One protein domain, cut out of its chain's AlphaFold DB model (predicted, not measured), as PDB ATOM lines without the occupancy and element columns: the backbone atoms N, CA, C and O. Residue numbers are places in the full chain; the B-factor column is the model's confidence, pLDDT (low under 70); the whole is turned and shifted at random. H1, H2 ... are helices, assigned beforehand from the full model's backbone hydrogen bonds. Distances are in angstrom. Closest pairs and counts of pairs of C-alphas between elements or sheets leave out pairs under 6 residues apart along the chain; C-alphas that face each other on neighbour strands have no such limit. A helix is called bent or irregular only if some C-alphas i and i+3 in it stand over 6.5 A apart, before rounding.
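AT A GLANCE: This is residues 45 to 104 of the 104 residues of an uncharacterized protein of Mycobacterium ulcerans subsp. shinshuense (UniProt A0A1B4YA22). Three helical pieces joined end to end make an open, loose frame: H1a turns a corner into the long arm H1b, and H2 turns a second corner at the other end of H1b. H1a and H2 are apart, and residues 89 to 104, of which 89 to 103 belong to H2, stick out free. The printed part has 60 residues, with two named helices, H1 then H2, and no named strand; the class is all helix. The whole is loose, with a radius of gyration of the C-alphas of 14.7 A, and spans 34 by 33 by 19 A.

IN THESE COORDINATES: H1, residues 45 to 80, was assigned as one helix by its hydrogen bonds but is bent: C-alphas 54 and 57 are 9.5 A apart. Its arm H1a, residues 45 to 54, begins with C-alpha 45 at (29.895, 3.207, 25.159). Its arm H1b, residues 57 to 80, is 35.4 A long and irregular, with C-alphas 57 and 60 7.4 A apart, and has a kink of 38 degrees near residue 73. H2, residues 84 to 103, is 28.8 A long and ends with C-alpha 103 at (59.758, 5.761, 0.500).

HOW THE PARTS SIT: H1a and H1b are close but not clearly touching; their closest C-alphas, those of Glu 52 and Leu 59, are 6.3 A apart. They run opposite ways at a steep tilt of 69 degrees, only just short of about perpendicular. H1b touches H2 with residues 70 to 77 alone, and H2 touches it with residues 84 to 87 alone; the closest C-alphas, those of Ala 77 and Pro 84, are 5.2 A apart. Their lines are about perpendicular, at 79 degrees. Every O i to N i+4 pair is within hydrogen-bond range in H1a and H2, and 17 of 20 are in H1b.

THE WHOLE: The C-alphas farthest apart, those of Thr 45 and Ala 104, are 41.2 A apart. The printed part has no cut, and the link from H1 to H2 is tight. Residues 64 to 69, in H1b, also stand free. The mean pLDDT of the printed part is 85.3; residues 100 to 104 are under 70.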
ATOM      1  N   THR A  45      30.227   4.601  25.474       81.38
ATOM      2  CA  THR A  45      29.895   3.207  25.159       81.38
ATOM      3  C   THR A  45      29.875   2.934  23.658       81.38
ATOM      4  O   THR A  45      30.132   1.801  23.254       81.38
ATOM      5  N   THR A  46      29.621   3.950  22.831       86.62
ATOM      6  CA  THR A  46      29.666   3.840  21.369       86.62
ATOM      7  C   THR A  46      31.106   3.659  20.913       86.62
ATOM      8  O   THR A  46      31.420   2.684  20.233       86.62
ATOM      9  N   LYS A  47      32.008   4.518  21.400       82.19
ATOM     10  CA  LYS A  47      33.443   4.425  21.093       82.19
ATOM     11  C   LYS A  47      34.064   3.133  21.612       82.19
ATOM     12  O   LYS A  47      34.935   2.573  20.955       82.19
ATOM     13  N   LEU A  48      33.611   2.631  22.767       83.44
ATOM     14  CA  LEU A  48      34.065   1.328  23.254       83.44
ATOM     15  C   LEU A  48      33.661   0.204  22.293       83.44
ATOM     16  O   LEU A  48      34.500  -0.631  21.983       83.44
ATOM     17  N   ARG A  49      32.420   0.194  21.791       84.38
ATOM     18  CA  ARG A  49      31.969  -0.826  20.827       84.38
ATOM     19  C   ARG A  49      32.731  -0.763  19.509       84.38
ATOM     20  O   ARG A  49      33.083  -1.802  18.964       84.38
ATOM     21  N   GLU A  50      32.997   0.437  19.001       88.69
ATOM     22  CA  GLU A  50      33.823   0.626  17.801       88.69
ATOM     23  C   GLU A  50      35.238   0.079  18.016       88.69
ATOM     24  O   GLU A  50      35.776  -0.641  17.174       88.69
ATOM     25  N   LEU A  51      35.819   0.359  19.183       83.69
ATOM     26  CA  LEU A  51      37.143  -0.124  19.551       83.69
ATOM     27  C   LEU A  51      37.170  -1.649  19.754       83.69
ATOM     28  O   LEU A  51      38.114  -2.306  19.321       83.69
ATOM     29  N   GLU A  52      36.131  -2.227  20.361       85.94
ATOM     30  CA  GLU A  52      35.929  -3.678  20.473       85.94
ATOM     31  C   GLU A  52      35.830  -4.340  19.098       85.94
ATOM     32  O   GLU A  52      36.460  -5.374  18.875       85.94
ATOM     33  N   ALA A  53      35.102  -3.732  18.159       90.06
ATOM     34  CA  ALA A  53      34.973  -4.240  16.798       90.06
ATOM     35  C   ALA A  53      36.308  -4.209  16.033       90.06
ATOM     36  O   ALA A  53      36.616  -5.151  15.305       90.06
ATOM     37  N   ALA A  54      37.119  -3.164  16.222       89.94
ATOM     38  CA  ALA A  54      38.412  -3.026  15.553       89.94
ATOM     39  C   ALA A  54      39.515  -3.908  16.171       89.94
ATOM     40  O   ALA A  54      40.303  -4.521  15.452       89.94
ATOM     41  N   ALA A  55      39.596  -3.971  17.504       84.88
ATOM     42  CA  ALA A  55      40.676  -4.660  18.215       84.88
ATOM     43  C   ALA A  55      40.356  -6.130  18.546       84.88
ATOM     44  O   ALA A  55      41.272  -6.926  18.790       84.88
ATOM     45  N   GLY A  56      39.075  -6.505  18.577       87.31
ATOM     46  CA  GLY A  56      38.616  -7.851  18.909       87.31
ATOM     47  C   GLY A  56      39.178  -8.349  20.244       87.31
ATOM     48  O   GLY A  56      39.193  -7.644  21.254       87.31
ATOM     49  N   THR A  57      39.709  -9.574  20.248       84.88
ATOM     50  CA  THR A  57      40.271 -10.219  21.450       84.88
ATOM     51  C   THR A  57      41.525  -9.536  22.000       84.88
ATOM     52  O   THR A  57      41.903  -9.789  23.143       84.88
ATOM     53  N   LYS A  58      42.170  -8.657  21.222       86.50
ATOM     54  CA  LYS A  58      43.381  -7.935  21.640       86.50
ATOM     55  C   LYS A  58      43.073  -6.703  22.486       86.50
ATOM     56  O   LYS A  58      43.995  -6.145  23.076       86.50
ATOM     57  N   LEU A  59      41.806  -6.290  22.581       83.81
ATOM     58  CA  LEU A  59      41.421  -5.051  23.252       83.81
ATOM     59  C   LEU A  59      41.957  -4.918  24.692       83.81
ATOM     60  O   LEU A  59      42.524  -3.872  25.004       83.81
ATOM     61  N   PRO A  60      41.848  -5.928  25.580       81.75
ATOM     62  CA  PRO A  60      42.335  -5.777  26.951       81.75
ATOM     63  C   PRO A  60      43.851  -5.559  27.023       81.75
ATOM     64  O   PRO A  60      44.324  -4.760  27.830       81.75
ATOM     65  N   ALA A  61      44.608  -6.243  26.160       83.62
ATOM     66  CA  ALA A  61      46.053  -6.076  26.071       83.62
ATOM     67  C   ALA A  61      46.417  -4.693  25.516       83.62
ATOM     68  O   ALA A  61      47.300  -4.041  26.066       83.62
ATOM     69  N   LEU A  62      45.693  -4.225  24.494       85.38
ATOM     70  CA  LEU A  62      45.876  -2.901  23.902       85.38
ATOM     71  C   LEU A  62      45.641  -1.788  24.932       85.38
ATOM     72  O   LEU A  62      46.482  -0.911  25.083       85.38
ATOM     73  N   ILE A  63      44.538  -1.850  25.688       85.31
ATOM     74  CA  ILE A  63      44.228  -0.863  26.734       85.31
ATOM     75  C   ILE A  63      45.353  -0.804  27.769       85.31
ATOM     76  O   ILE A  63      45.767   0.285  28.161       85.31
ATOM     77  N   ARG A  64      45.867  -1.964  28.196       84.81
ATOM     78  CA  ARG A  64      46.981  -2.025  29.145       84.81
ATOM     79  C   ARG A  64      48.250  -1.402  28.561       84.81
ATOM     80  O   ARG A  64      48.821  -0.529  29.197       84.81
ATOM     81  N   GLN A  65      48.653  -1.806  27.358       85.81
ATOM     82  CA  GLN A  65      49.853  -1.283  26.696       85.81
ATOM     83  C   GLN A  65      49.777   0.231  26.479       85.81
ATOM     84  O   GLN A  65      50.751   0.937  26.717       85.81
ATOM     85  N   CYS A  66      48.613   0.745  26.075       86.81
ATOM     86  CA  CYS A  66      48.390   2.181  25.961       86.81
ATOM     87  C   CYS A  66      48.458   2.886  27.324       86.81
ATOM     88  O   CYS A  66      48.980   3.992  27.399       86.81
ATOM     89  N   GLY A  67      47.957   2.265  28.396       87.06
ATOM     90  CA  GLY A  67      48.074   2.796  29.758       87.06
ATOM     91  C   GLY A  67      49.520   2.855  30.260       87.06
ATOM     92  O   GLY A  67      49.929   3.868  30.830       87.06
ATOM     93  N   ASP A  68      50.300   1.805  30.000       88.12
ATOM     94  CA  ASP A  68      51.727   1.745  30.330       88.12
ATOM     95  C   ASP A  68      52.487   2.850  29.565       88.12
ATOM     96  O   ASP A  68      53.171   3.673  30.172       88.12
ATOM     97  N   LEU A  69      52.252   2.974  28.252       87.75
ATOM     98  CA  LEU A  69      52.844   4.025  27.418       87.75
ATOM     99  C   LEU A  69      52.481   5.439  27.897       87.75
ATOM    100  O   LEU A  69      53.341   6.311  27.971       87.75
ATOM    101  N   LEU A  70      51.213   5.691  28.232       87.50
ATOM    102  CA  LEU A  70      50.793   7.001  28.740       87.50
ATOM    103  C   LEU A  70      51.504   7.351  30.051       87.50
ATOM    104  O   LEU A  70      51.876   8.504  30.245       87.50
ATOM    105  N   THR A  71      51.739   6.365  30.916       89.94
ATOM    106  CA  THR A  71      52.473   6.558  32.176       89.94
ATOM    107  C   THR A  71      53.910   7.021  31.927       89.94
ATOM    108  O   THR A  71      54.408   7.892  32.638       89.94
ATOM    109  N   GLU A  72      54.561   6.491  30.891       89.94
ATOM    110  CA  GLU A  72      55.912   6.895  30.485       89.94
ATOM    111  C   GLU A  72      55.940   8.276  29.809       89.94
ATOM    112  O   GLU A  72      56.907   9.026  29.962       89.94
ATOM    113  N   LEU A  73      54.883   8.635  29.074       89.81
ATOM    114  CA  LEU A  73      54.822   9.877  28.297       89.81
ATOM    115  C   LEU A  73      54.395  11.105  29.104       89.81
ATOM    116  O   LEU A  73      54.793  12.213  28.747       89.81
ATOM    117  N   VAL A  74      53.607  10.948  30.171       91.75
ATOM    118  CA  VAL A  74      53.128  12.083  30.983       91.75
ATOM    119  C   VAL A  74      54.279  12.977  31.478       91.75
ATOM    120  O   VAL A  74      54.217  14.178  31.213       91.75
ATOM    121  N   PRO A  75      55.369  12.454  32.076       94.25
ATOM    122  CA  PRO A  75      56.490  13.295  32.508       94.25
ATOM    123  C   PRO A  75      57.171  14.044  31.355       94.25
ATOM    124  O   PRO A  75      57.640  15.168  31.523       94.25
ATOM    125  N   VAL A  76      57.229  13.434  30.168       93.25
ATOM    126  CA  VAL A  76      57.815  14.056  28.970       93.25
ATOM    127  C   VAL A  76      56.936  15.206  28.482       93.25
ATOM    128  O   VAL A  76      57.442  16.274  28.138       93.25
ATOM    129  N   ALA A  77      55.620  15.003  28.476       92.50
ATOM    130  CA  ALA A  77      54.646  16.020  28.106       92.50
ATOM    131  C   ALA A  77      54.682  17.211  29.082       92.50
ATOM    132  O   ALA A  77      54.706  18.360  28.643       92.50
ATOM    133  N   GLU A  78      54.804  16.943  30.388       93.94
ATOM    134  CA  GLU A  78      54.974  17.968  31.427       93.94
ATOM    135  C   GLU A  78      56.247  18.799  31.223       93.94
ATOM    136  O   GLU A  78      56.188  20.027  31.252       93.94
ATOM    137  N   GLN A  79      57.386  18.155  30.947       95.12
ATOM    138  CA  GLN A  79      58.650  18.852  30.665       95.12
ATOM    139  C   GLN A  79      58.567  19.758  29.431       95.12
ATOM    140  O   GLN A  79      59.231  20.791  29.372       95.12
ATOM    141  N   GLN A  80      57.758  19.372  28.445       92.56
ATOM    142  CA  GLN A  80      57.544  20.136  27.217       92.56
ATOM    143  C   GLN A  80      56.392  21.148  27.324       92.56
ATOM    144  O   GLN A  80      56.194  21.936  26.400       92.56
ATOM    145  N   GLY A  81      55.635  21.142  28.425       93.56
ATOM    146  CA  GLY A  81      54.472  22.010  28.615       93.56
ATOM    147  C   GLY A  81      53.335  21.744  27.623       93.56
ATOM    148  O   GLY A  81      52.622  22.678  27.256       93.56
ATOM    149  N   ILE A  82      53.175  20.502  27.157       93.50
ATOM    150  CA  ILE A  82      52.134  20.111  26.194       93.50
ATOM    151  C   ILE A  82      51.250  18.993  26.744       93.50
ATOM    152  O   ILE A  82      51.630  18.263  27.653       93.50
ATOM    153  N   ASP A  83      50.057  18.849  26.172       90.50
ATOM    154  CA  ASP A  83      49.155  17.744  26.494       90.50
ATOM    155  C   ASP A  83      49.729  16.391  25.997       90.50
ATOM    156  O   ASP A  83      50.231  16.323  24.869       90.50
ATOM    157  N   PRO A  84      49.653  15.295  26.782       88.12
ATOM    158  CA  PRO A  84      50.171  13.986  26.371       88.12
ATOM    159  C   PRO A  84      49.554  13.437  25.078       88.12
ATOM    160  O   PRO A  84      50.240  12.759  24.310       88.12
ATOM    161  N   VAL A  85      48.277  13.720  24.797       88.88
ATOM    162  CA  VAL A  85      47.635  13.291  23.544       88.88
ATOM    163  C   VAL A  85      48.194  14.090  22.370       88.88
ATOM    164  O   VAL A  85      48.430  13.528  21.301       88.88
ATOM    165  N   GLU A  86      48.448  15.383  22.564       91.25
ATOM    166  CA  GLU A  86      49.103  16.225  21.562       91.25
ATOM    167  C   GLU A  86      50.546  15.775  21.282       91.25
ATOM    168  O   GLU A  86      50.950  15.706  20.120       91.25
ATOM    169  N   LEU A  87      51.301  15.376  22.313       91.94
ATOM    170  CA  LEU A  87      52.622  14.762  22.143       91.94
ATOM    171  C   LEU A  87      52.539  13.524  21.234       91.94
ATOM    172  O   LEU A  87      53.269  13.443  20.247       91.94
ATOM    173  N   ILE A  88      51.596  12.612  21.497       91.00
ATOM    174  CA  ILE A  88      51.382  11.411  20.670       91.00
ATOM    175  C   ILE A  88      51.055  11.785  19.218       91.00
ATOM    176  O   ILE A  88      51.626  11.200  18.295       91.00
ATOM    177  N   ARG A  89      50.169  12.766  18.991       90.50
ATOM    178  CA  ARG A  89      49.800  13.219  17.636       90.50
ATOM    179  C   ARG A  89      51.003  13.762  16.872       90.50
ATOM    180  O   ARG A  89      51.210  13.373  15.724       90.50
ATOM    181  N   ARG A  90      51.815  14.614  17.503       91.69
ATOM    182  CA  ARG A  90      53.023  15.191  16.892       91.69
ATOM    183  C   ARG A  90      54.063  14.131  16.570       91.69
ATOM    184  O   ARG A  90      54.641  14.151  15.486       91.69
ATOM    185  N   THR A  91      54.285  13.193  17.489       89.88
ATOM    186  CA  THR A  91      55.205  12.078  17.257       89.88
ATOM    187  C   THR A  91      54.724  11.208  16.098       89.88
ATOM    188  O   THR A  91      55.520  10.892  15.220       89.88
ATOM    189  N   ALA A  92      53.432  10.872  16.044       89.88
ATOM    190  CA  ALA A  92      52.865  10.092  14.948       89.88
ATOM    191  C   ALA A  92      53.009  10.808  13.595       89.88
ATOM    192  O   ALA A  92      53.487  10.194  12.644       89.88
ATOM    193  N   ALA A  93      52.675  12.100  13.521       91.25
ATOM    194  CA  ALA A  93      52.856  12.903  12.310       91.25
ATOM    195  C   ALA A  93      54.326  12.909  11.857       91.25
ATOM    196  O   ALA A  93      54.622  12.546  10.726       91.25
ATOM    197  N   SER A  94      55.262  13.179  12.774       91.75
ATOM    198  CA  SER A  94      56.694  13.189  12.451       91.75
ATOM    199  C   SER A  94      57.218  11.835  11.953       91.75
ATOM    200  O   SER A  94      58.101  11.799  11.096       91.75
ATOM    201  N   LEU A  95      56.702  10.720  12.480       89.81
ATOM    202  CA  LEU A  95      57.071   9.378  12.024       89.81
ATOM    203  C   LEU A  95      56.507   9.067  10.633       89.81
ATOM    204  O   LEU A  95      57.216   8.477   9.816       89.81
ATOM    205  N   LEU A  96      55.265   9.464  10.356       90.25
ATOM    206  CA  LEU A  96      54.644   9.286   9.042       90.25
ATOM    207  C   LEU A  96      55.357  10.131   7.981       90.25
ATOM    208  O   LEU A  96      55.779   9.575   6.971       90.25
ATOM    209  N   ASP A  97      55.632  11.405   8.267       81.25
ATOM    210  CA  ASP A  97      56.359  12.305   7.360       81.25
ATOM    211  C   ASP A  97      57.761  11.765   7.021       81.25
ATOM    212  O   ASP A  97      58.217  11.812   5.879       81.25
ATOM    213  N   ARG A  98      58.461  11.187   8.008       71.25
ATOM    214  CA  ARG A  98      59.759  10.524   7.780       71.25
ATOM    215  C   ARG A  98      59.638   9.248   6.957       71.25
ATOM    216  O   ARG A  98      60.564   8.922   6.222       71.25
ATOM    217  N   THR A  99      58.542   8.513   7.112       70.62
ATOM    218  CA  THR A  99      58.302   7.285   6.349       70.62
ATOM    219  C   THR A  99      58.061   7.621   4.883       70.62
ATOM    220  O   THR A  99      58.640   6.969   4.020       70.62
ATOM    221  N   GLU A 100      57.310   8.689   4.602       64.06
ATOM    222  CA  GLU A 100      57.102   9.169   3.234       64.06
ATOM    223  C   GLU A 100      58.419   9.610   2.580       64.06
ATOM    224  O   GLU A 100      58.708   9.195   1.459       64.06
ATOM    225  N   LEU A 101      59.279  10.328   3.312       59.72
ATOM    226  CA  LEU A 101      60.608  10.750   2.839       59.72
ATOM    227  C   LEU A 101      61.592   9.597   2.572       59.72
ATOM    228  O   LEU A 101      62.518   9.771   1.790       59.72
ATOM    229  N   LEU A 102      61.436   8.449   3.236       57.34
ATOM    230  CA  LEU A 102      62.271   7.258   3.016       57.34
ATOM    231  C   LEU A 102      61.709   6.328   1.931       57.34
ATOM    232  O   LEU A 102      62.404   5.415   1.490       57.34
ATOM    233  N   SER A 103      60.449   6.531   1.540       57.03
ATOM    234  CA  SER A 103      59.758   5.761   0.500       57.03
ATOM    235  C   SER A 103      59.721   6.446  -0.874       57.03
ATOM    236  O   SER A 103      59.260   5.827  -1.833       57.03
ATOM    237  N   ALA A 104      60.190   7.696  -0.954       49.97
ATOM    238  CA  ALA A 104      60.322   8.504  -2.169       49.97
ATOM    239  C   ALA A 104      61.756   8.461  -2.717       49.97
ATOM    240  O   ALA A 104      61.899   8.482  -3.961       49.97
TER     241      ALA A 104